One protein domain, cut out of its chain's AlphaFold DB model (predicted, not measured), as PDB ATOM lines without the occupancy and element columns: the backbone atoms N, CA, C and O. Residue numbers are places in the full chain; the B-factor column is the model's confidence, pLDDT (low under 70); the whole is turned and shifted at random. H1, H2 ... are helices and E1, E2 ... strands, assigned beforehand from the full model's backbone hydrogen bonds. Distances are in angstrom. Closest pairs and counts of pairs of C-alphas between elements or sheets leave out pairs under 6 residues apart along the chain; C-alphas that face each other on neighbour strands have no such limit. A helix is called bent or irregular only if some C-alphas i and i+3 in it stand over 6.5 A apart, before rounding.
ATOM      1  N   ARG A 591     -23.242  45.159 -10.044       83.81
ATOM      2  CA  ARG A 591     -24.467  45.796 -10.569       83.81
ATOM      3  C   ARG A 591     -25.361  44.785 -11.292       83.81
ATOM      4  O   ARG A 591     -26.574  44.785 -11.100       83.81
ATOM      5  N   ALA A 592     -24.768  43.884 -12.080       86.44
ATOM      6  CA  ALA A 592     -25.494  42.804 -12.750       86.44
ATOM      7  C   ALA A 592     -26.010  41.751 -11.750       86.44
ATOM      8  O   ALA A 592     -27.099  41.205 -11.940       86.44
ATOM      9  N   ALA A 593     -25.261  41.495 -10.672       90.00
ATOM     10  CA  ALA A 593     -25.706  40.637  -9.575       90.00
ATOM     11  C   ALA A 593     -26.867  41.269  -8.786       90.00
ATOM     12  O   ALA A 593     -27.867  40.602  -8.547       90.00
ATOM     13  N   ALA A 594     -26.796  42.565  -8.471       90.06
ATOM     14  CA  ALA A 594     -27.864  43.313  -7.809       90.06
ATOM     15  C   ALA A 594     -29.136  43.358  -8.666       90.06
ATOM     16  O   ALA A 594     -30.230  43.109  -8.167       90.06
ATOM     17  N   LYS A 595     -28.988  43.585  -9.976       93.56
ATOM     18  CA  LYS A 595     -30.068  43.447 -10.962       93.56
ATOM     19  C   LYS A 595     -30.698  42.060 -10.925       93.56
ATOM     20  O   LYS A 595     -31.919  41.940 -10.891       93.56
ATOM     21  N   ARG A 596     -29.871  41.015 -10.878       94.25
ATOM     22  CA  ARG A 596     -30.357  39.639 -10.793       94.25
ATOM     23  C   ARG A 596     -31.107  39.368  -9.489       94.25
ATOM     24  O   ARG A 596     -32.170  38.760  -9.537       94.25
ATOM     25  N   LEU A 597     -30.567  39.809  -8.357       94.94
ATOM     26  CA  LEU A 597     -31.205  39.663  -7.053       94.94
ATOM     27  C   LEU A 597     -32.560  40.377  -7.030       94.94
ATOM     28  O   LEU A 597     -33.553  39.777  -6.636       94.94
ATOM     29  N   PHE A 598     -32.613  41.613  -7.532       94.75
ATOM     30  CA  PHE A 598     -33.850  42.377  -7.678       94.75
ATOM     31  C   PHE A 598     -34.900  41.617  -8.502       94.75
ATOM     32  O   PHE A 598     -36.030  41.459  -8.048       94.75
ATOM     33  N   ASP A 599     -34.521  41.086  -9.669       96.38
ATOM     34  CA  ASP A 599     -35.433  40.324 -10.532       96.38
ATOM     35  C   ASP A 599     -35.989  39.069  -9.852       96.38
ATOM     36  O   ASP A 599     -37.161  38.743 -10.021       96.38
ATOM     37  N   VAL A 600     -35.156  38.360  -9.085       96.75
ATOM     38  CA  VAL A 600     -35.562  37.137  -8.379       96.75
ATOM     39  C   VAL A 600     -36.471  37.457  -7.199       96.75
ATOM     40  O   VAL A 600     -37.509  36.820  -7.055       96.75
ATOM     41  N   VAL A 601     -36.118  38.450  -6.378       96.00
ATOM     42  CA  VAL A 601     -36.898  38.834  -5.191       96.00
ATOM     43  C   VAL A 601     -38.255  39.395  -5.603       96.00
ATOM     44  O   VAL A 601     -39.288  38.911  -5.147       96.00
ATOM     45  N   VAL A 602     -38.271  40.382  -6.502       94.88
ATOM     46  CA  VAL A 602     -39.518  41.016  -6.946       94.88
ATOM     47  C   VAL A 602     -40.332  40.053  -7.808       94.88
ATOM     48  O   VAL A 602     -41.542  39.957  -7.631       94.88
ATOM     49  N   GLY A 603     -39.691  39.292  -8.700       95.56
ATOM     50  CA  GLY A 603     -40.377  38.307  -9.535       95.56
ATOM     51  C   GLY A 603     -40.969  37.155  -8.726       95.56
ATOM     52  O   GLY A 603     -42.089  36.736  -9.002       95.56
ATOM     53  N   GLY A 604     -40.261  36.691  -7.693       96.06
ATOM     54  CA  GLY A 604     -40.752  35.684  -6.755       96.06
ATOM     55  C   GLY A 604     -41.926  36.194  -5.923       96.06
ATOM     56  O   GLY A 604     -42.951  35.525  -5.850       96.06
ATOM     57  N   ALA A 605     -41.824  37.407  -5.371       94.38
ATOM     58  CA  ALA A 605     -42.923  38.032  -4.635       94.38
ATOM     59  C   ALA A 605     -44.172  38.210  -5.516       94.38
ATOM     60  O   ALA A 605     -45.271  37.836  -5.109       94.38
ATOM     61  N   LEU A 606     -44.007  38.709  -6.749       93.44
ATOM     62  CA  LEU A 606     -45.102  38.828  -7.716       93.44
ATOM     63  C   LEU A 606     -45.706  37.469  -8.063       93.44
ATOM     64  O   LEU A 606     -46.923  37.361  -8.163       93.44
ATOM     65  N   LEU A 607     -44.885  36.430  -8.223       94.06
ATOM     66  CA  LEU A 607     -45.376  35.086  -8.509       94.06
ATOM     67  C   LEU A 607     -46.222  34.535  -7.356       94.06
ATOM     68  O   LEU A 607     -47.269  33.956  -7.620       94.06
ATOM     69  N   VAL A 608     -45.812  34.745  -6.101       94.81
ATOM     70  CA  VAL A 608     -46.585  34.329  -4.917       94.81
ATOM     71  C   VAL A 608     -47.912  35.082  -4.844       94.81
ATOM     72  O   VAL A 608     -48.963  34.460  -4.715       94.81
ATOM     73  N   VAL A 609     -47.881  36.410  -4.993       93.00
ATOM     74  CA  VAL A 609     -49.087  37.255  -4.949       93.00
ATOM     75  C   VAL A 609     -50.056  36.918  -6.087       93.00
ATOM     76  O   VAL A 609     -51.268  36.917  -5.885       93.00
ATOM     77  N   LEU A 610     -49.544  36.607  -7.280       92.94
ATOM     78  CA  LEU A 610     -50.352  36.300  -8.464       92.94
ATOM     79  C   LEU A 610     -50.658  34.802  -8.627       92.94
ATOM     80  O   LEU A 610     -51.403  34.441  -9.539       92.94
ATOM     81  N   ALA A 611     -50.144  33.923  -7.760       94.00
ATOM     82  CA  ALA A 611     -50.386  32.481  -7.832       94.00
ATOM     83  C   ALA A 611     -51.883  32.111  -7.797       94.00
ATOM     84  O   ALA A 611     -52.284  31.278  -8.615       94.00
ATOM     85  N   PRO A 612     -52.742  32.727  -6.955       94.56
ATOM     86  CA  PRO A 612     -54.179  32.440  -6.972       94.56
ATOM     87  C   PRO A 612     -54.824  32.779  -8.321       94.56
ATOM     88  O   PRO A 612     -55.592  31.986  -8.866       94.56
ATOM     89  N   LEU A 613     -54.454  33.925  -8.902       92.50
ATOM     90  CA  LEU A 613     -54.962  34.379 -10.196       92.50
ATOM     91  C   LEU A 613     -54.499  33.463 -11.340       92.50
ATOM     92  O   LEU A 613     -55.296  33.106 -12.206       92.50
ATOM     93  N   LEU A 614     -53.227  33.051 -11.332       91.88
ATOM     94  CA  LEU A 614     -52.675  32.135 -12.334       91.88
ATOM     95  C   LEU A 614     -53.307  30.744 -12.250       91.88
ATOM     96  O   LEU A 614     -53.593  30.151 -13.289       91.88
ATOM     97  N   SER A 615     -53.573  30.245 -11.041       93.44
ATOM     98  CA  SER A 615     -54.283  28.979 -10.828       93.44
ATOM     99  C   SER A 615     -55.719  29.044 -11.348       93.44
ATOM    100  O   SER A 615     -56.145  28.146 -12.074       93.44
ATOM    101  N   ALA A 616     -56.447  30.130 -11.067       93.06
ATOM    102  CA  ALA A 616     -57.793  30.339 -11.602       93.06
ATOM    103  C   ALA A 616     -57.796  30.390 -13.141       93.06
ATOM    104  O   ALA A 616     -58.606  29.723 -13.787       93.06
ATOM    105  N   ALA A 617     -56.843  31.113 -13.743       90.38
ATOM    106  CA  ALA A 617     -56.681  31.161 -15.195       90.38
ATOM    107  C   ALA A 617     -56.329  29.782 -15.788       90.38
ATOM    108  O   ALA A 617     -56.869  29.402 -16.827       90.38
ATOM    109  N   ALA A 618     -55.468  29.009 -15.121       91.44
ATOM    110  CA  ALA A 618     -55.093  27.660 -15.538       91.44
ATOM    111  C   ALA A 618     -56.290  26.697 -15.544       91.44
ATOM    112  O   ALA A 618     -56.478  25.966 -16.520       91.44
ATOM    113  N   ILE A 619     -57.118  26.733 -14.493       92.19
ATOM    114  CA  ILE A 619     -58.357  25.951 -14.398       92.19
ATOM    115  C   ILE A 619     -59.317  26.355 -15.520       92.19
ATOM    116  O   ILE A 619     -59.810  25.488 -16.241       92.19
ATOM    117  N   ALA A 620     -59.524  27.658 -15.735       90.00
ATOM    118  CA  ALA A 620     -60.408  28.161 -16.785       90.00
ATOM    119  C   ALA A 620     -59.961  27.718 -18.191       90.00
ATOM    120  O   ALA A 620     -60.788  27.280 -18.990       90.00
ATOM    121  N   ILE A 621     -58.659  27.760 -18.493       88.31
ATOM    122  CA  ILE A 621     -58.107  27.281 -19.774       88.31
ATOM    123  C   ILE A 621     -58.308  25.771 -19.927       88.31
ATOM    124  O   ILE A 621     -58.706  25.315 -21.001       88.31
ATOM    125  N   LYS A 622     -58.052  24.997 -18.864       88.62
ATOM    126  CA  LYS A 622     -58.188  23.535 -18.885       88.62
ATOM    127  C   LYS A 622     -59.643  23.087 -19.036       88.62
ATOM    128  O   LYS A 622     -59.890  22.078 -19.686       88.62
ATOM    129  N   ALA A 623     -60.583  23.844 -18.471       87.56
ATOM    130  CA  ALA A 623     -62.016  23.587 -18.574       87.56
ATOM    131  C   ALA A 623     -62.601  23.973 -19.944       87.56
ATOM    132  O   ALA A 623     -63.564  23.359 -20.389       87.56
ATOM    133  N   THR A 624     -62.029  24.974 -20.622       81.88
ATOM    134  CA  THR A 624     -62.592  25.536 -21.868       81.88
ATOM    135  C   THR A 624     -61.852  25.135 -23.145       81.88
ATOM    136  O   THR A 624     -62.349  25.393 -24.237       81.88
ATOM    137  N   SER A 625     -60.674  24.507 -23.050       77.25
ATOM    138  CA  SER A 625     -59.881  24.100 -24.218       77.25
ATOM    139  C   SER A 625     -59.112  22.793 -23.987       77.25
ATOM    140  O   SER A 625     -58.612  22.524 -22.894       77.25
ATOM    141  N   ARG A 626     -58.975  21.965 -25.034       75.94
ATOM    142  CA  ARG A 626     -58.207  20.707 -24.981       75.94
ATOM    143  C   ARG A 626     -56.719  20.969 -25.215       75.94
ATOM    144  O   ARG A 626     -56.349  21.450 -26.280       75.94
ATOM    145  N   GLY A 627     -55.859  20.629 -24.252       78.56
ATOM    146  CA  GLY A 627     -54.390  20.627 -24.382       78.56
ATOM    147  C   GLY A 627     -53.654  21.188 -23.151       78.56
ATOM    148  O   GLY A 627     -54.238  21.215 -22.059       78.56
ATOM    149  N   PRO A 628     -52.366  21.567 -23.272       86.25
ATOM    150  CA  PRO A 628     -51.584  22.105 -22.162       86.25
ATOM    151  C   PRO A 628     -51.988  23.549 -21.825       86.25
ATOM    152  O   PRO A 628     -52.303  24.340 -22.711       86.25
ATOM    153  N   VAL A 629     -51.933  23.903 -20.534       89.69
ATOM    154  CA  VAL A 629     -52.225  25.268 -20.051       89.69
ATOM    155  C   VAL A 629     -51.161  26.268 -20.515       89.69
ATOM    156  O   VAL A 629     -51.478  27.414 -20.829       89.69
ATOM    157  N   LEU A 630     -49.895  25.836 -20.555       90.19
ATOM    158  CA  LEU A 630     -48.760  26.672 -20.937       90.19
ATOM    159  C   LEU A 630     -48.373  26.439 -22.398       90.19
ATOM    160  O   LEU A 630     -47.998  25.329 -22.775       90.19
ATOM    161  N   ALA A 631     -48.382  27.514 -23.181       88.50
ATOM    162  CA  ALA A 631     -47.760  27.571 -24.494       88.50
ATOM    163  C   ALA A 631     -46.258  27.874 -24.350       88.50
ATOM    164  O   ALA A 631     -45.843  28.655 -23.487       88.50
ATOM    165  N   ARG A 632     -45.438  27.243 -25.200       90.88
ATOM    166  CA  ARG A 632     -43.979  27.418 -25.235       90.88
ATOM    167  C   ARG A 632     -43.570  27.942 -26.605       90.88
ATOM    168  O   ARG A 632     -43.824  27.283 -27.606       90.88
ATOM    169  N   GLN A 633     -42.919  29.099 -26.644       89.31
ATOM    170  CA  GLN A 633     -42.391  29.692 -27.873       89.31
ATOM    171  C   GLN A 633     -40.865  29.773 -27.798       89.31
ATOM    172  O   GLN A 633     -40.322  30.269 -26.811       89.31
ATOM    173  N   ARG A 634     -40.159  29.296 -28.831       92.00
ATOM    174  CA  ARG A 634     -38.694  29.379 -28.879       92.00
ATOM    175  C   ARG A 634     -38.266  30.817 -29.165       92.00
ATOM    176  O   ARG A 634     -38.592  31.370 -30.213       92.00
ATOM    177  N   CYS A 635     -37.505  31.394 -28.244       93.00
ATOM    178  CA  CYS A 635     -36.953  32.739 -28.350       93.00
ATOM    179  C   CYS A 635     -35.443  32.719 -28.128       93.00
ATOM    180  O   CYS A 635     -34.875  31.743 -27.631       93.00
ATOM    181  N   VAL A 636     -34.799  33.823 -28.484       92.06
ATOM    182  CA  VAL A 636     -33.372  34.036 -28.259       92.06
ATOM    183  C   VAL A 636     -33.185  35.032 -27.120       92.06
ATOM    184  O   VAL A 636     -33.806  36.095 -27.077       92.06
ATOM    185  N   GLY A 637     -32.359  34.639 -26.160       90.06
ATOM    186  CA  GLY A 637     -32.023  35.386 -24.961       90.06
ATOM    187  C   GLY A 637     -30.611  35.959 -25.006       90.06
ATOM    188  O   GLY A 637     -30.024  36.199 -26.063       90.06
ATOM    189  N   ARG A 638     -30.058  36.194 -23.818       91.75
ATOM    190  CA  ARG A 638     -28.767  36.863 -23.657       91.75
ATOM    191  C   ARG A 638     -27.638  36.079 -24.346       91.75
ATOM    192  O   ARG A 638     -27.519  34.875 -24.157       91.75
ATOM    193  N   LEU A 639     -26.776  36.775 -25.087       88.50
ATOM    194  CA  LEU A 639     -25.661  36.216 -25.867       88.50
ATOM    195  C   LEU A 639     -26.088  35.154 -26.898       88.50
ATOM    196  O   LEU A 639     -25.297  34.286 -27.247       88.50
ATOM    197  N   GLY A 640     -27.333  35.211 -27.382       88.75
ATOM    198  CA  GLY A 640     -27.819  34.286 -28.409       88.75
ATOM    199  C   GLY A 640     -28.349  32.951 -27.870       88.75
ATOM    200  O   GLY A 640     -28.722  32.084 -28.657       88.75
ATOM    201  N   SER A 641     -28.423  32.759 -26.549       91.06
ATOM    202  CA  SER A 641     -28.919  31.506 -25.967       91.06
ATOM    203  C   SER A 641     -30.405  31.292 -26.276       91.06
ATOM    204  O   SER A 641     -31.229  32.143 -25.943       91.06
ATOM    205  N   SER A 642     -30.779  30.153 -26.859       92.44
ATOM    206  CA  SER A 642     -32.194  29.803 -27.058       92.44
ATOM    207  C   SER A 642     -32.872  29.433 -25.733       92.44
ATOM    208  O   SER A 642     -32.293  28.698 -24.938       92.44
ATOM    209  N   PHE A 643     -34.114  29.874 -25.520       94.69
ATOM    210  CA  PHE A 643     -34.952  29.447 -24.392       94.69
ATOM    211  C   PHE A 643     -36.436  29.369 -24.786       94.69
ATOM    212  O   PHE A 643     -36.855  29.916 -25.808       94.69
ATOM    213  N   ASN A 644     -37.235  28.682 -23.966       94.00
ATOM    214  CA  ASN A 644     -38.683  28.589 -24.151       94.00
ATOM    215  C   ASN A 644     -39.393  29.681 -23.349       94.00
ATOM    216  O   ASN A 644     -39.435  29.624 -22.116       94.00
ATOM    217  N   LEU A 645     -39.970  30.646 -24.057       92.00
ATOM    218  CA  LEU A 645     -40.831  31.678 -23.501       92.00
ATOM    219  C   LEU A 645     -42.178  31.061 -23.103       92.00
ATOM    220  O   LEU A 645     -42.855  30.463 -23.944       92.00
ATOM    221  N   LEU A 646     -42.548  31.188 -21.828       93.94
ATOM    222  CA  LEU A 646     -43.797  30.648 -21.291       93.94
ATOM    223  C   LEU A 646     -44.936  31.658 -21.398       93.94
ATOM    224  O   LEU A 646     -44.777  32.811 -21.007       93.94
ATOM    225  N   ARG A 647     -46.107  31.212 -21.855       91.12
ATOM    226  CA  ARG A 647     -47.351  31.996 -21.833       91.12
ATOM    227  C   ARG A 647     -48.542  31.115 -21.493       91.12
ATOM    228  O   ARG A 647     -48.480  29.902 -21.690       91.12
ATOM    229  N   LEU A 648     -49.629  31.709 -21.011       90.38
ATOM    230  CA  LEU A 648     -50.906  31.004 -20.950       90.38
ATOM    231  C   LEU A 648     -51.420  30.774 -22.371       90.38
ATOM    232  O   LEU A 648     -51.266  31.624 -23.249       90.38
ATOM    233  N   ARG A 649     -52.028  29.617 -22.610       87.06
ATOM    234  CA  ARG A 649     -52.627  29.316 -23.905       87.06
ATOM    235  C   ARG A 649     -53.878  30.167 -24.114       87.06
ATOM    236  O   ARG A 649     -54.864  30.023 -23.397       87.06
ATOM    237  N   THR A 650     -53.843  31.025 -25.129       83.19
ATOM    238  CA  THR A 650     -54.970  31.900 -25.490       83.19
ATOM    239  C   THR A 650     -55.524  31.624 -26.884       83.19
ATOM    240  O   THR A 650     -56.485  32.278 -27.273       83.19
ATOM    241  N   THR A 651     -54.913  30.712 -27.646       77.69
ATOM    242  CA  THR A 651     -55.318  30.370 -29.014       77.69
ATOM    243  C   THR A 651     -55.698  28.899 -29.155       77.69
ATOM    244  O   THR A 651     -55.131  28.041 -28.472       77.69
ATOM    245  N   VAL A 652     -56.663  28.625 -30.032       67.62
ATOM    246  CA  VAL A 652     -57.028  27.278 -30.484       67.62
ATOM    247  C   VAL A 652     -56.096  26.904 -31.636       67.62
ATOM    248  O   VAL A 652     -55.929  27.690 -32.567       67.62
ATOM    249  N   ASP A 653     -55.468  25.732 -31.556       56.53
ATOM    250  CA  ASP A 653     -54.723  25.154 -32.677       56.53
ATOM    251  C   ASP A 653     -55.733  24.427 -33.576       56.53
ATOM    252  O   ASP A 653     -55.910  23.218 -33.457       56.53
ATOM    253  N   ASP A 654     -56.472  25.188 -34.382       51.06
ATOM    254  CA  ASP A 654     -57.383  24.655 -35.397       51.06
ATOM    255  C   ASP A 654     -56.790  24.944 -36.792       51.06
ATOM    256  O   ASP A 654     -56.607  26.124 -37.120       51.06
ATOM    257  N   PRO A 655     -56.416  23.917 -37.583       44.69
ATOM    258  CA  PRO A 655     -55.860  24.096 -38.924       44.69
ATOM    259  C   PRO A 655     -56.837  24.740 -39.920       44.69
ATOM    260  O   PRO A 655     -56.372  25.342 -40.886       44.69
ATOM    261  N   ALA A 666     -59.632  35.311 -34.926       49.34
ATOM    262  CA  ALA A 666     -60.645  34.243 -34.842       49.34
ATOM    263  C   ALA A 666     -60.131  32.987 -34.118       49.34
ATOM    264  O   ALA A 666     -60.898  32.124 -33.706       49.34
ATOM    265  N   ARG A 667     -58.815  32.935 -33.888       63.03
ATOM    266  CA  ARG A 667     -58.099  31.873 -33.184       63.03
ATOM    267  C   ARG A 667     -58.080  32.038 -31.663       63.03
ATOM    268  O   ARG A 667     -57.564  31.157 -30.988       63.03
ATOM    269  N   SER A 668     -58.580  33.142 -31.094       69.31
ATOM    270  CA  SER A 668     -58.567  33.384 -29.638       69.31
ATOM    271  C   SER A 668     -59.675  32.630 -28.879       69.31
ATOM    272  O   SER A 668     -60.846  32.703 -29.243       69.31
ATOM    273  N   THR A 669     -59.337  31.941 -27.779       77.00
ATOM    274  CA  THR A 669     -60.339  31.299 -26.902       77.00
ATOM    275  C   THR A 669     -61.169  32.348 -26.149       77.00
ATOM    276  O   THR A 669     -60.700  33.459 -25.890       77.00
ATOM    277  N   GLY A 670     -62.395  31.999 -25.730       77.81
ATOM    278  CA  GLY A 670     -63.264  32.898 -24.949       77.81
ATOM    279  C   GLY A 670     -62.607  33.414 -23.659       77.81
ATOM    280  O   GLY A 670     -62.721  34.594 -23.340       77.81
ATOM    281  N   VAL A 671     -61.836  32.556 -22.980       83.44
ATOM    282  CA  VAL A 671     -61.003  32.908 -21.813       83.44
ATOM    283  C   VAL A 671     -59.702  33.615 -22.229       83.44
ATOM    284  O   VAL A 671     -59.184  34.453 -21.499       83.44
ATOM    285  N   GLY A 672     -59.174  33.339 -23.422       83.00
ATOM    286  CA  GLY A 672     -57.939  33.932 -23.937       83.00
ATOM    287  C   GLY A 672     -58.037  35.431 -24.216       83.00
ATOM    288  O   GLY A 672     -57.059  36.150 -24.014       83.00
ATOM    289  N   ARG A 673     -59.214  35.925 -24.620       81.81
ATOM    290  CA  ARG A 673     -59.460  37.358 -24.868       81.81
ATOM    291  C   ARG A 673     -59.229  38.240 -23.630       81.81
ATOM    292  O   ARG A 673     -58.385  39.133 -23.711       81.81
ATOM    293  N   PRO A 674     -59.893  38.017 -22.476       85.25
ATOM    294  CA  PRO A 674     -59.628  38.818 -21.281       85.25
ATOM    295  C   PRO A 674     -58.190  38.641 -20.771       85.25
ATOM    296  O   PRO A 674     -57.593  39.617 -20.317       85.25
ATOM    297  N   LEU A 675     -57.596  37.447 -20.904       85.94
ATOM    298  CA  LEU A 675     -56.200  37.220 -20.518       85.94
ATOM    299  C   LEU A 675     -55.223  38.071 -21.343       85.94
ATOM    300  O   LEU A 675     -54.353  38.707 -20.754       85.94
ATOM    301  N   ARG A 676     -55.394  38.162 -22.669       83.06
ATOM    302  CA  ARG A 676     -54.569  39.031 -23.532       83.06
ATOM    303  C   ARG A 676     -54.809  40.514 -23.286       83.06
ATOM    304  O   ARG A 676     -53.850  41.289 -23.232       83.06
ATOM    305  N   ARG A 677     -56.075  40.907 -23.094       82.88
ATOM    306  CA  ARG A 677     -56.462  42.302 -22.842       82.88
ATOM    307  C   ARG A 677     -55.699  42.880 -21.657       82.88
ATOM    308  O   ARG A 677     -55.131  43.963 -21.767       82.88
ATOM    309  N   TYR A 678     -55.625  42.130 -20.561       84.81
ATOM    310  CA  TYR A 678     -54.899  42.523 -19.352       84.81
ATOM    311  C   TYR A 678     -53.479  41.939 -19.280       84.81
ATOM    312  O   TYR A 678     -52.877  41.942 -18.214       84.81
ATOM    313  N   SER A 679     -52.928  41.426 -20.390       86.50
ATOM    314  CA  SER A 679     -51.577  40.826 -20.460       86.50
ATOM    315  C   SER A 679     -51.295  39.763 -19.380       86.50
ATOM    316  O   SER A 679     -50.149  39.528 -18.999       86.50
ATOM    317  N   LEU A 680     -52.346  39.118 -18.866       88.50
ATOM    318  CA  LEU A 680     -52.257  38.059 -17.863       88.50
ATOM    319  C   LEU A 680     -51.662  36.783 -18.466       88.50
ATOM    320  O   LEU A 680     -51.080  35.969 -17.750       88.50
ATOM    321  N   ASP A 681     -51.758  36.624 -19.787       89.31
ATOM    322  CA  ASP A 681     -51.152  35.524 -20.528       89.31
ATOM    323  C   ASP A 681     -49.620  35.542 -20.507       89.31
ATOM    324  O   ASP A 681     -48.991  34.497 -20.680       89.31
ATOM    325  N   GLU A 682     -49.012  36.698 -20.234       90.75
ATOM    326  CA  GLU A 682     -47.563  36.880 -20.148       90.75
ATOM    327  C   GLU A 682     -47.000  36.630 -18.734       90.75
ATOM    328  O   GLU A 682     -45.794  36.461 -18.572       90.75
ATOM    329  N   LEU A 683     -47.844  36.524 -17.700       92.50
ATOM    330  CA  LEU A 683     -47.404  36.330 -16.311       92.50
ATOM    331  C   LEU A 683     -46.614  35.032 -16.037       92.50
ATOM    332  O   LEU A 683     -45.710  35.081 -15.198       92.50
ATOM    333  N   PRO A 684     -46.834  33.891 -16.734       94.56
ATOM    334  CA  PRO A 684     -45.972  32.714 -16.590       94.56
ATOM    335  C   PRO A 684     -44.489  32.974 -16.897       94.56
ATOM    336  O   PRO A 684     -43.629  32.213 -16.448       94.56
ATOM    337  N   GLN A 685     -44.161  34.066 -17.601       95.50
ATOM    338  CA  GLN A 685     -42.781  34.496 -17.834       95.50
ATOM    339  C   GLN A 685     -42.045  34.847 -16.526       95.50
ATOM    340  O   GLN A 685     -40.816  34.796 -16.498       95.50
ATOM    341  N   LEU A 686     -42.744  35.111 -15.409       95.88
ATOM    342  CA  LEU A 686     -42.119  35.245 -14.081       95.88
ATOM    343  C   LEU A 686     -41.301  34.000 -13.710       95.88
ATOM    344  O   LEU A 686     -40.245  34.106 -13.087       95.88
ATOM    345  N   TRP A 687     -41.707  32.819 -14.181       96.25
ATOM    346  CA  TRP A 687     -40.925  31.601 -14.001       96.25
ATOM    347  C   TRP A 687     -39.635  31.603 -14.839       96.25
ATOM    348  O   TRP A 687     -38.591  31.150 -14.369       96.25
ATOM    349  N   ASN A 688     -39.659  32.155 -16.060       96.75
ATOM    350  CA  ASN A 688     -38.444  32.376 -16.859       96.75
ATOM    351  C   ASN A 688     -37.504  33.388 -16.186       96.75
ATOM    352  O   ASN A 688     -36.281  33.239 -16.259       96.75
ATOM    353  N   VAL A 689     -38.058  34.385 -15.485       97.06
ATOM    354  CA  VAL A 689     -37.268  35.301 -14.655       97.06
ATOM    355  C   VAL A 689     -36.590  34.531 -13.530       97.06
ATOM    356  O   VAL A 689     -35.372  34.614 -13.406       97.06
ATOM    357  N   LEU A 690     -37.300  33.704 -12.764       96.12
ATOM    358  CA  LEU A 690     -36.686  32.907 -11.691       96.12
ATOM    359  C   LEU A 690     -35.616  31.927 -12.200       96.12
ATOM    360  O   LEU A 690     -34.557  31.829 -11.583       96.12
ATOM    361  N   ARG A 691     -35.806  31.300 -13.371       95.19
ATOM    362  CA  ARG A 691     -34.779  30.447 -14.011       95.19
ATOM    363  C   ARG A 691     -33.558  31.209 -14.527       95.19
ATOM    364  O   ARG A 691     -32.481  30.638 -14.646       95.19
ATOM    365  N   GLY A 692     -33.706  32.501 -14.813       93.75
ATOM    366  CA  GLY A 692     -32.621  33.345 -15.313       93.75
ATOM    367  C   GLY A 692     -32.520  33.418 -16.835       93.75
ATOM    368  O   GLY A 692     -31.537  33.976 -17.331       93.75
ATOM    369  N   ASP A 693     -33.537  32.935 -17.549       94.88
ATOM    370  CA  ASP A 693     -33.702  33.134 -18.994       94.88
ATOM    371  C   ASP A 693     -34.058  34.601 -19.298       94.88
ATOM    372  O   ASP A 693     -33.586  35.195 -20.268       94.88
ATOM    373  N   MET A 694     -34.874  35.193 -18.420       95.75
ATOM    374  CA  MET A 694     -35.434  36.536 -18.554       95.75
ATOM    375  C   MET A 694     -35.140  37.416 -17.336       95.75
ATOM    376  O   MET A 694     -34.629  36.976 -16.304       95.75
ATOM    377  N   SER A 695     -35.471  38.689 -17.488       96.25
ATOM    378  CA  SER A 695     -35.478  39.735 -16.472       96.25
ATOM    379  C   SER A 695     -36.901  40.295 -16.342       96.25
ATOM    380  O   SER A 695     -37.701  40.156 -17.269       96.25
ATOM    381  N   LEU A 696     -37.250  40.938 -15.221       95.44
ATOM    382  CA  LEU A 696     -38.540  41.638 -15.129       95.44
ATOM    383  C   LEU A 696     -38.622  42.757 -16.171       95.44
ATOM    384  O   LEU A 696     -39.637  42.917 -16.844       95.44
ATOM    385  N   VAL A 697     -37.514  43.482 -16.329       95.12
ATOM    386  CA  VAL A 697     -37.370  44.602 -17.261       95.12
ATOM    387  C   VAL A 697     -36.224  44.343 -18.234       95.12
ATOM    388  O   VAL A 697     -35.142  43.933 -17.819       95.12
ATOM    389  N   GLY A 698     -36.455  44.560 -19.524       93.00
ATOM    390  CA  GLY A 698     -35.478  44.302 -20.577       93.00
ATOM    391  C   GLY A 698     -36.043  44.507 -21.984       93.00
ATOM    392  O   GLY A 698     -37.238  44.768 -22.137       93.00
ATOM    393  N   PRO A 699     -35.204  44.376 -23.027       91.75
ATOM    394  CA  PRO A 699     -35.661  44.361 -24.413       91.75
ATOM    395  C   PRO A 699     -36.663  43.235 -24.654       91.75
ATOM    396  O   PRO A 699     -36.628  42.201 -23.977       91.75
ATOM    397  N   ARG A 700     -37.537  43.403 -25.646       88.75
ATOM    398  CA  ARG A 700     -38.505  42.355 -25.998       88.75
ATOM    399  C   ARG A 700     -37.773  41.067 -26.424       88.75
ATOM    400  O   ARG A 700     -36.844  41.162 -27.229       88.75
ATOM    401  N   PRO A 701     -38.197  39.873 -25.960       89.94
ATOM    402  CA  PRO A 701     -37.651  38.614 -26.461       89.94
ATOM    403  C   PRO A 701     -37.908  38.486 -27.966       89.94
ATOM    404  O   PRO A 701     -39.028  38.709 -28.433       89.94
ATOM    405  N   ALA A 702     -36.862  38.140 -28.714       87.88
ATOM    406  CA  ALA A 702     -36.894  38.054 -30.169       87.88
ATOM    407  C   ALA A 702     -36.988  36.606 -30.657       87.88
ATOM    408  O   ALA A 702     -36.527  35.670 -29.991       87.88
ATOM    409  N   LEU A 703     -37.589  36.431 -31.832       88.69
ATOM    410  CA  LEU A 703     -37.665  35.141 -32.510       88.69
ATOM    411  C   LEU A 703     -36.377  34.870 -33.296       88.69
ATOM    412  O   LEU A 703     -35.789  35.814 -33.822       88.69
ATOM    413  N   PRO A 704     -35.959  33.598 -33.439       87.25
ATOM    414  CA  PRO A 704     -34.805  33.250 -34.266       87.25
ATOM    415  C   PRO A 704     -34.894  33.790 -35.702       87.25
ATOM    416  O   PRO A 704     -33.903  34.294 -36.214       87.25
ATOM    417  N   SER A 705     -36.084  33.756 -36.318       85.06
ATOM    418  CA  SER A 705     -36.319  34.299 -37.665       85.06
ATOM    419  C   SER A 705     -36.102  35.810 -37.739       85.06
ATOM    420  O   SER A 705     -35.463  36.289 -38.664       85.06
ATOM    421  N   GLN A 706     -36.554  36.557 -36.728       82.69
ATOM    422  CA  GLN A 706     -36.384  38.011 -36.679       82.69
ATOM    423  C   GLN A 706     -34.913  38.410 -36.572       82.69
ATOM    424  O   GLN A 706     -34.511  39.411 -37.148       82.69
ATOM    425  N   ILE A 707     -34.111  37.642 -35.832       85.06
ATOM    426  CA  ILE A 707     -32.683  37.934 -35.649       85.06
ATOM    427  C   ILE A 707     -31.907  37.740 -36.950       85.06
ATOM    428  O   ILE A 707     -30.959  38.479 -37.193       85.06
ATOM    429  N   ALA A 708     -32.316  36.792 -37.796       84.50
ATOM    430  CA  ALA A 708     -31.681  36.575 -39.095       84.50
ATOM    431  C   ALA A 708     -31.792  37.801 -40.023       84.50
ATOM    432  O   ALA A 708     -30.920  38.010 -40.859       84.50
ATOM    433  N   GLU A 709     -32.827  38.622 -39.841       84.56
ATOM    434  CA  GLU A 709     -33.079  39.849 -40.609       84.56
ATOM    435  C   GLU A 709     -32.472  41.103 -39.953       84.56
ATOM    436  O   GLU A 709     -32.575  42.204 -40.493       84.56
ATOM    437  N   TRP A 710     -31.864  40.983 -38.768       84.81
ATOM    438  CA  TRP A 710     -31.352  42.140 -38.039       84.81
ATOM    439  C   TRP A 710     -30.048  42.675 -38.612       84.81
ATOM    440  O   TRP A 710     -29.078  41.949 -38.826       84.81
ATOM    441  N   GLU A 711     -29.967  43.999 -38.690       83.56
ATOM    442  CA  GLU A 711     -28.696  44.686 -38.852       83.56
ATOM    443  C   GLU A 711     -27.756  44.427 -37.659       83.56
ATOM    444  O   GLU A 711     -28.171  44.129 -36.531       83.56
ATOM    445  N   SER A 712     -26.452  44.573 -37.899       80.56
ATOM    446  CA  SER A 712     -25.413  44.291 -36.897       80.56
ATOM    447  C   SER A 712     -25.569  45.085 -35.588       80.56
ATOM    448  O   SER A 712     -25.235  44.573 -34.522       80.56
ATOM    449  N   GLU A 713     -26.138  46.292 -35.632       80.12
ATOM    450  CA  GLU A 713     -26.351  47.140 -34.452       80.12
ATOM    451  C   GLU A 713     -27.455  46.597 -33.525       80.12
ATOM    452  O   GLU A 713     -27.306  46.592 -32.301       80.12
ATOM    453  N   LEU A 714     -28.529  46.028 -34.085       84.88
ATOM    454  CA  LEU A 714     -29.658  45.484 -33.314       84.88
ATOM    455  C   LEU A 714     -29.277  44.269 -32.461       84.88
ATOM    456  O   LEU A 714     -29.933  43.987 -31.454       84.88
ATOM    457  N   HIS A 715     -28.180  43.590 -32.803       88.25
ATOM    458  CA  HIS A 715     -27.648  42.469 -32.031       88.25
ATOM    459  C   HIS A 715     -27.211  42.877 -30.617       88.25
ATOM    460  O   HIS A 715     -27.197  42.036 -29.713       88.25
ATOM    461  N   ALA A 716     -26.937  44.165 -30.376       88.38
ATOM    462  CA  ALA A 716     -26.656  44.684 -29.040       88.38
ATOM    463  C   ALA A 716     -27.804  44.422 -28.046       88.38
ATOM    464  O   ALA A 716     -27.553  44.249 -26.853       88.38
ATOM    465  N   ARG A 717     -29.054  44.268 -28.514       89.94
ATOM    466  CA  ARG A 717     -30.209  43.892 -27.671       89.94
ATOM    467  C   ARG A 717     -30.002  42.565 -26.934       89.94
ATOM    468  O   ARG A 717     -30.531  42.387 -25.839       89.94
ATOM    469  N   LEU A 718     -29.183  41.666 -27.487       91.12
ATOM    470  CA  LEU A 718     -28.850  40.371 -26.890       91.12
ATOM    471  C   LEU A 718     -27.770  40.471 -25.799       91.12
ATOM    472  O   LEU A 718     -27.431  39.467 -25.175       91.12
ATOM    473  N   TRP A 719     -27.200  41.648 -25.526       90.38
ATOM    474  CA  TRP A 719     -26.198  41.810 -24.463       90.38
ATOM    475  C   TRP A 719     -26.787  41.726 -23.050       90.38
ATOM    476  O   TRP A 719     -26.063  41.430 -22.095       90.38
ATOM    477  N   VAL A 720     -28.097  41.936 -22.906       91.50
ATOM    478  CA  VAL A 720     -28.842  41.807 -21.645       91.50
ATOM    479  C   VAL A 720     -29.909  40.717 -21.758       91.50
ATOM    480  O   VAL A 720     -30.191  40.213 -22.841       91.50
ATOM    481  N   ARG A 721     -30.479  40.294 -20.623       94.00
ATOM    482  CA  ARG A 721     -31.612  39.359 -20.642       94.00
ATOM    483  C   ARG A 721     -32.853  40.075 -21.189       94.00
ATOM    484  O   ARG A 721     -33.070  41.228 -20.808       94.00
ATOM    485  N   PRO A 722     -33.672  39.413 -22.020       94.31
ATOM    486  CA  PRO A 722     -34.950  39.975 -22.426       94.31
ATOM    487  C   PRO A 722     -35.879  40.158 -21.219       94.31
ATOM    488  O   PRO A 722     -35.775  39.438 -20.221       94.31
ATOM    489  N   GLY A 723     -36.766  41.145 -21.312       94.00
ATOM    490  CA  GLY A 723     -37.703  41.532 -20.262       94.00
ATOM    491  C   GLY A 723     -39.105  40.972 -20.464       94.00
ATOM    492  O   GLY A 723     -39.524  40.786 -21.606       94.00
ATOM    493  N   ILE A 724     -39.847  40.781 -19.367       92.31
ATOM    494  CA  ILE A 724     -41.319  40.685 -19.425       92.31
ATOM    495  C   ILE A 724     -41.877  42.034 -19.895       92.31
ATOM    496  O   ILE A 724     -42.709  42.110 -20.797       92.31
ATOM    497  N   THR A 725     -41.363  43.118 -19.304       91.38
ATOM    498  CA  THR A 725     -41.664  44.487 -19.718       91.38
ATOM    499  C   THR A 725     -40.419  45.242 -20.181       91.38
ATOM    500  O   THR A 725     -39.297  44.843 -19.882       91.38
ATOM    501  N   GLY A 726     -40.590  46.333 -20.928       88.69
ATOM    502  CA  GLY A 726     -39.479  47.074 -21.523       88.69
ATOM    503  C   GLY A 726     -39.798  48.541 -21.783       88.69
ATOM    504  O   GLY A 726     -40.957  48.953 -21.804       88.69
ATOM    505  N   MET A 727     -38.752  49.343 -22.003       85.38
ATOM    506  CA  MET A 727     -38.871  50.796 -22.177       85.38
ATOM    507  C   MET A 727     -39.785  51.181 -23.350       85.38
ATOM    508  O   MET A 727     -40.539  52.150 -23.252       85.38
ATOM    509  N   TRP A 728     -39.788  50.397 -24.428       78.25
ATOM    510  CA  TRP A 728     -40.677  50.617 -25.567       78.25
ATOM    511  C   TRP A 728     -42.168  50.511 -25.189       78.25
ATOM    512  O   TRP A 728     -42.979  51.302 -25.664       78.25
ATOM    513  N   GLN A 729     -42.540  49.607 -24.269       74.75
ATOM    514  CA  GLN A 729     -43.942  49.366 -23.896       74.75
ATOM    515  C   GLN A 729     -44.587  50.553 -23.167       74.75
ATOM    516  O   GLN A 729     -45.806  50.715 -23.242       74.75
ATOM    517  N   ILE A 730     -43.786  51.373 -22.474       75.50
ATOM    518  CA  ILE A 730     -44.252  52.506 -21.655       75.50
ATOM    519  C   ILE A 730     -44.102  53.878 -22.340       75.50
ATOM    520  O   ILE A 730     -44.503  54.895 -21.759       75.50
ATOM    521  N   SER A 731     -43.506  53.925 -23.538       61.84
ATOM    522  CA  SER A 731     -43.092  55.168 -24.219       61.84
ATOM    523  C   SER A 731     -44.090  55.681 -25.276       61.84
ATOM    524  O   SER A 731     -43.777  56.608 -26.015       61.84
ATOM    525  N   GLY A 732     -45.317  55.148 -25.285       53.03
ATOM    526  CA  GLY A 732     -46.420  55.584 -26.155       53.03
ATOM    527  C   GLY A 732     -46.587  54.688 -27.383       53.03
ATOM    528  O   GLY A 732     -45.686  54.583 -28.208       53.03
ATOM    529  N   ARG A 733     -47.753  54.042 -27.497       48.47
ATOM    530  CA  ARG A 733     -48.117  53.091 -28.563       48.47
ATOM    531  C   ARG A 733     -48.798  53.807 -29.737       48.47
ATOM    532  O   ARG A 733     -49.952  53.537 -30.039       48.47
ATOM    533  N   GLY A 734     -48.114  54.791 -30.316       45.69
ATOM    534  CA  GLY A 734     -48.526  55.370 -31.598       45.69
ATOM    535  C   GLY A 734     -47.997  54.531 -32.760       45.69
ATOM    536  O   GLY A 734     -47.093  53.719 -32.557       45.69
ATOM    537  N   ASP A 735     -48.536  54.756 -33.953       42.06
ATOM    538  CA  ASP A 735     -48.191  54.100 -35.222       42.06
ATOM    539  C   ASP A 735     -46.745  54.438 -35.662       42.06
ATOM    540  O   ASP A 735     -46.486  55.235 -36.562       42.06
ATOM    541  N   ARG A 736     -45.768  53.935 -34.902       49.50
ATOM    542  CA  ARG A 736     -44.339  54.214 -35.062       49.50
ATOM    543  C   ARG A 736     -43.661  53.078 -35.808       49.50
ATOM    544  O   ARG A 736     -43.925  51.903 -35.548       49.50
ATOM    545  N   ARG A 737     -42.745  53.444 -36.706       59.25
ATOM    546  CA  ARG A 737     -41.936  52.498 -37.479       59.25
ATOM    547  C   ARG A 737     -41.106  51.633 -36.527       59.25
ATOM    548  O   ARG A 737     -40.684  52.091 -35.466       59.25
ATOM    549  N   PHE A 738     -40.854  50.384 -36.915       60.25
ATOM    550  CA  PHE A 738     -40.063  49.410 -36.145       60.25
ATOM    551  C   PHE A 738     -38.730  49.982 -35.615       60.25
ATOM    552  O   PHE A 738     -38.332  49.689 -34.485       60.25
ATOM    553  N   GLU A 739     -38.091  50.856 -36.397       65.12
ATOM    554  CA  GLU A 739     -36.853  51.567 -36.056       65.12
ATOM    555  C   GLU A 739     -36.941  52.375 -34.747       65.12
ATOM    556  O   GLU A 739     -35.992  52.372 -33.959       65.12
ATOM    557  N   ASP A 740     -38.082  53.004 -34.451       65.00
ATOM    558  CA  ASP A 740     -38.248  53.832 -33.248       65.00
ATOM    559  C   ASP A 740     -38.255  52.984 -31.967       65.00
ATOM    560  O   ASP A 740     -37.700  53.376 -30.937       65.00
ATOM    561  N   TYR A 741     -38.858  51.792 -32.019       73.19
ATOM    562  CA  TYR A 741     -38.889  50.872 -30.881       73.19
ATOM    563  C   TYR A 741     -37.532  50.211 -30.645       73.19
ATOM    564  O   TYR A 741     -37.114  50.044 -29.496       73.19
ATOM    565  N   ALA A 742     -36.831  49.864 -31.724       76.12
ATOM    566  CA  ALA A 742     -35.498  49.293 -31.647       76.12
ATOM    567  C   ALA A 742     -34.507  50.237 -30.944       76.12
ATOM    568  O   ALA A 742     -33.746  49.789 -30.084       76.12
ATOM    569  N   ARG A 743     -34.578  51.546 -31.224       78.94
ATOM    570  CA  ARG A 743     -33.754  52.567 -30.554       78.94
ATOM    571  C   ARG A 743     -34.007  52.648 -29.048       78.94
ATOM    572  O   ARG A 743     -33.053  52.745 -28.283       78.94
ATOM    573  N   LEU A 744     -35.260  52.547 -28.595       83.06
ATOM    574  CA  LEU A 744     -35.582  52.545 -27.157       83.06
ATOM    575  C   LEU A 744     -35.022  51.313 -26.432       83.06
ATOM    576  O   LEU A 744     -34.554  51.421 -25.295       83.06
ATOM    577  N   ASP A 745     -35.048  50.151 -27.083       87.56
ATOM    578  CA  ASP A 745     -34.458  48.923 -26.545       87.56
ATOM    579  C   ASP A 745     -32.925  49.013 -26.480       87.56
ATOM    580  O   ASP A 745     -32.337  48.624 -25.468       87.56
ATOM    581  N   LEU A 746     -32.278  49.561 -27.516       87.12
ATOM    582  CA  LEU A 746     -30.834  49.822 -27.525       87.12
ATOM    583  C   LEU A 746     -30.442  50.823 -26.432       87.12
ATOM    584  O   LEU A 746     -29.540  50.550 -25.638       87.12
ATOM    585  N   TYR A 747     -31.190  51.920 -26.298       85.81
ATOM    586  CA  TYR A 747     -30.989  52.882 -25.221       85.81
ATOM    587  C   TYR A 747     -31.112  52.218 -23.845       85.81
ATOM    588  O   TYR A 747     -30.297  52.488 -22.962       85.81
ATOM    589  N   TYR A 748     -32.085  51.321 -23.641       89.06
ATOM    590  CA  TYR A 748     -32.199  50.566 -22.392       89.06
ATOM    591  C   TYR A 748     -30.985  49.656 -22.161       89.06
ATOM    592  O   TYR A 748     -30.424  49.666 -21.068       89.06
ATOM    593  N   VAL A 749     -30.536  48.902 -23.168       88.50
ATOM    594  CA  VAL A 749     -29.356  48.021 -23.057       88.50
ATOM    595  C   VAL A 749     -28.126  48.794 -22.586       88.50
ATOM    596  O   VAL A 749     -27.355  48.300 -21.761       88.50
ATOM    597  N   GLU A 750     -27.953  50.014 -23.083       84.88
ATOM    598  CA  GLU A 750     -26.812  50.853 -22.739       84.88
ATOM    599  C   GLU A 750     -27.009  51.677 -21.462       84.88
ATOM    600  O   GLU A 750     -26.039  52.097 -20.833       84.88
ATOM    601  N   ASN A 751     -28.252  51.914 -21.047       84.31
ATOM    602  CA  ASN A 751     -28.574  52.851 -19.976       84.31
ATOM    603  C   ASN A 751     -29.561  52.274 -18.952       84.31
ATOM    604  O   ASN A 751     -30.300  53.037 -18.316       84.31
ATOM    605  N   TRP A 752     -29.578  50.963 -18.721       88.25
ATOM    606  CA  TRP A 752     -30.388  50.375 -17.653       88.25
ATOM    607  C   TRP A 752     -29.806  50.691 -16.267       88.25
ATOM    608  O   TRP A 752     -28.618  50.969 -16.088       88.25
ATOM    609  N   SER A 753     -30.683  50.721 -15.269       86.50
ATOM    610  CA  SER A 753     -30.350  50.806 -13.846       86.50
ATOM    611  C   SER A 753     -31.540  50.288 -13.040       86.50
ATOM    612  O   SER A 753     -32.661  50.320 -13.547       86.50
ATOM    613  N   LEU A 754     -31.339  49.886 -11.783       86.81
ATOM    614  CA  LEU A 754     -32.444  49.444 -10.913       86.81
ATOM    615  C   LEU A 754     -33.558  50.498 -10.789       86.81
ATOM    616  O   LEU A 754     -34.739  50.168 -10.754       86.81
ATOM    617  N   TRP A 755     -33.190  51.781 -10.785       82.50
ATOM    618  CA  TRP A 755     -34.148  52.887 -10.784       82.50
ATOM    619  C   TRP A 755     -34.944  52.976 -12.085       82.50
ATOM    620  O   TRP A 755     -36.152  53.197 -12.061       82.50
ATOM    621  N   THR A 756     -34.277  52.791 -13.227       83.69
ATOM    622  CA  THR A 756     -34.940  52.735 -14.536       83.69
ATOM    623  C   THR A 756     -35.917  51.562 -14.595       83.69
ATOM    624  O   THR A 756     -37.034  51.740 -15.072       83.69
ATOM    625  N   ASP A 757     -35.541  50.407 -14.048       90.62
ATOM    626  CA  ASP A 757     -36.404  49.227 -13.983       90.62
ATOM    627  C   ASP A 757     -37.641  49.468 -13.123       90.62
ATOM    628  O   ASP A 757     -38.758  49.202 -13.565       90.62
ATOM    629  N   LEU A 758     -37.464  50.041 -11.929       86.94
ATOM    630  CA  LEU A 758     -38.578  50.389 -11.052       86.94
ATOM    631  C   LEU A 758     -39.538  51.381 -11.726       86.94
ATOM    632  O   LEU A 758     -40.753  51.223 -11.629       86.94
ATOM    633  N   ALA A 759     -39.009  52.364 -12.465       82.81
ATOM    634  CA  ALA A 759     -39.822  53.283 -13.266       82.81
ATOM    635  C   ALA A 759     -40.665  52.560 -14.309       82.81
ATOM    636  O   ALA A 759     -41.832  52.902 -14.500       82.81
ATOM    637  N   ILE A 760     -40.045  51.620 -15.028       88.56
ATOM    638  CA  ILE A 760     -40.717  50.870 -16.082       88.56
ATOM    639  C   ILE A 760     -41.826  50.032 -15.454       88.56
ATOM    640  O   ILE A 760     -42.973  50.189 -15.851       88.56
ATOM    641  N   LEU A 761     -41.534  49.270 -14.396       89.44
ATOM    642  CA  LEU A 761     -42.529  48.473 -13.670       89.44
ATOM    643  C   LEU A 761     -43.704  49.319 -13.154       89.44
ATOM    644  O   LEU A 761     -44.863  48.970 -13.382       89.44
ATOM    645  N   ALA A 762     -43.419  50.462 -12.525       84.56
ATOM    646  CA  ALA A 762     -44.446  51.369 -12.014       84.56
ATOM    647  C   ALA A 762     -45.336  51.942 -13.131       84.56
ATOM    648  O   ALA A 762     -46.534  52.128 -12.932       84.56
ATOM    649  N   ARG A 763     -44.775  52.207 -14.320       83.06
ATOM    650  CA  ARG A 763     -45.536  52.679 -15.490       83.06
ATOM    651  C   ARG A 763     -46.274  51.556 -16.217       83.06
ATOM    652  O   ARG A 763     -47.275  51.835 -16.875       83.06
ATOM    653  N   THR A 764     -45.820  50.313 -16.082       85.44
ATOM    654  CA  THR A 764     -46.473  49.138 -16.667       85.44
ATOM    655  C   THR A 764     -47.774  48.795 -15.938       85.44
ATOM    656  O   THR A 764     -48.754  48.476 -16.601       85.44
ATOM    657  N   LEU A 765     -47.843  48.953 -14.610       82.06
ATOM    658  CA  LEU A 765     -49.044  48.670 -13.802       82.06
ATOM    659  C   LEU A 765     -50.323  49.366 -14.329       82.06
ATOM    660  O   LEU A 765     -51.266  48.661 -14.692       82.06
ATOM    661  N   PRO A 766     -50.384  50.708 -14.477       77.75
ATOM    662  CA  PRO A 766     -51.562  51.370 -15.043       77.75
ATOM    663  C   PRO A 766     -51.848  50.972 -16.494       77.75
ATOM    664  O   PRO A 766     -53.006  50.945 -16.900       77.75
ATOM    665  N   ALA A 767     -50.810  50.688 -17.287       72.44
ATOM    666  CA  ALA A 767     -50.965  50.298 -18.687       72.44
ATOM    667  C   ALA A 767     -51.600  48.907 -18.827       72.44
ATOM    668  O   ALA A 767     -52.399  48.685 -19.731       72.44
ATOM    669  N   VAL A 768     -51.270  47.993 -17.915       79.44
ATOM    670  CA  VAL A 768     -51.871  46.660 -17.829       79.44
ATOM    671  C   VAL A 768     -53.316  46.753 -17.336       79.44
ATOM    672  O   VAL A 768     -54.198  46.155 -17.943       79.44
ATOM    673  N   LEU A 769     -53.582  47.562 -16.302       78.31
ATOM    674  CA  LEU A 769     -54.921  47.721 -15.718       78.31
ATOM    675  C   LEU A 769     -55.928  48.420 -16.646       78.31
ATOM    676  O   LEU A 769     -57.113  48.110 -16.595       78.31
ATOM    677  N   ARG A 770     -55.477  49.343 -17.507       76.94
ATOM    678  CA  ARG A 770     -56.338  49.981 -18.525       76.94
ATOM    679  C   ARG A 770     -56.735  49.026 -19.660       76.94
ATOM    680  O   ARG A 770     -57.720  49.286 -20.342       76.94
ATOM    681  N   GLY A 771     -56.006  47.920 -19.819       67.25
ATOM    682  CA  GLY A 771     -56.213  46.933 -20.873       67.25
ATOM    683  C   GLY A 771     -55.717  47.391 -22.252       67.25
ATOM    684  O   GLY A 771     -55.603  48.581 -22.537       67.25
TER     685      GLY A 771
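Overview. This is residues 591 to 655 and 666 to 771 of the 774 residues of the protein "Exopolysaccharide biosynthesis polyprenyl glycosylphosphotransferase" of Acidimicrobiia bacterium (UniProt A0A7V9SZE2). A long bent helix, H1, arches over one side of a body of short helices, short strands and loops, and its second arm, H1b, turns off at one end. Under the first arm, H1a, the short strands E3 and E4 lie in the middle with H3, between the two-stranded hairpin E1 E2 on one side and the helix H8 on another, while H5, H6 and H7 gather near one end of the body. The printed part has 171 residues with eight named helices and four named strands, in the order H1 E1 E2 H2 H3 E3 H4 H5 E4 H6 H7 H8; E1 and E2 are antiparallel, and E3 and E4 meet only at a point. The class is mostly helix, and the whole is compact, with a radius of gyration of the C-alphas of 16.2 A and spans of 45 by 36 by 31 A.

Along the chain. Find C-alpha 591 at (-24.467, 45.796, -10.569), where H1, residues 591 to 624, begins. By its hydrogen bonds it was assigned as one helix, but it is bent: C-alphas 609 and 612 are 7.3 A apart. Arm H1a, residues 591 to 609, is 26.7 A long, and arm H1b, residues 612 to 624, is 18.4 A long. Next come E1, residues 630 to 636, 18.6 A, and E2, residues 642 to 648, 19.7 A. Beyond the cut, look for H2 at residues 672 to 677, H3 at 685 to 691, E3 at 695 to 697, H4 at 704 to 708, H5 at 714 to 719, E4 at 723 to 725 and H6 at 727 to 730. H7, residues 738 to 751, is 20.1 A long. H8, residues 754 to 769, runs 23.0 A to C-alpha 769 at (-54.921, 47.721, -15.718); it is neither bent nor irregular, but only just, with C-alphas 763 and 766 6.2 A apart.

Arrangement. Start at H1a, which stands at a steep tilt of 63 degrees to H1b. With residues 599 to 607 alone, H1a touches H3, opposite ways at a steep tilt of 52 degrees; their closest C-alphas are those of Val 600 and Leu 690, 5.5 A apart. H1b and H2 are close but not clearly touching, with the C-alphas of Ile 621 and Gly 672 closest at 7.8 A. E1 and E2 form a hairpin, with N 631 and O 647 2.8 A apart and N 645 and O 633 2.8 A apart, within hydrogen-bond range. The closest C-alphas of E2 and H3 are those of Leu 646 and Gln 685, 5.3 A apart. C-alphas 697 and 723, which face each other across E3 and E4, are 4.3 A apart. H4 and H5 are close but not clearly touching, at 7.7 A between the C-alphas of Ile 707 and His 715. H5 touches H7, the same way at a shallow tilt of 33 degrees, only just short of steep; the C-alphas of Arg 717 and Leu 746 are closest, at 6.0 A. H6 touches H7 at Trp 728 and Tyr 741, whose C-alphas are closest at 5.6 A. H8 touches H6 with residues 760 to 767 alone, the closest C-alphas being those of Ile 730 and Arg 763, 6.3 A apart. Every O i to N i+4 pair is within hydrogen-bond range in H1a, H1b, H2, H3, H4 and H7; H8 has 10 of 12, H5 has 0 of 2 but 3 of 3 O i to N i+3 pairs, and H6 is too short for an O i to N i+4 pair.

Size, cuts and confidence. The two C-alphas farthest apart are those of Arg 591 and Pro 655, 47.5 A. Residues 656 to 665 are not printed, and C-alphas 655 and 666 stand 11.9 A apart across this cut, in the link from E2 to H2. Of the links that are printed whole, none is long. The mean pLDDT of the printed part is 85.0; look for values under 70 at residues 652 to 655, 666 to 668, 731 to 740 and 771.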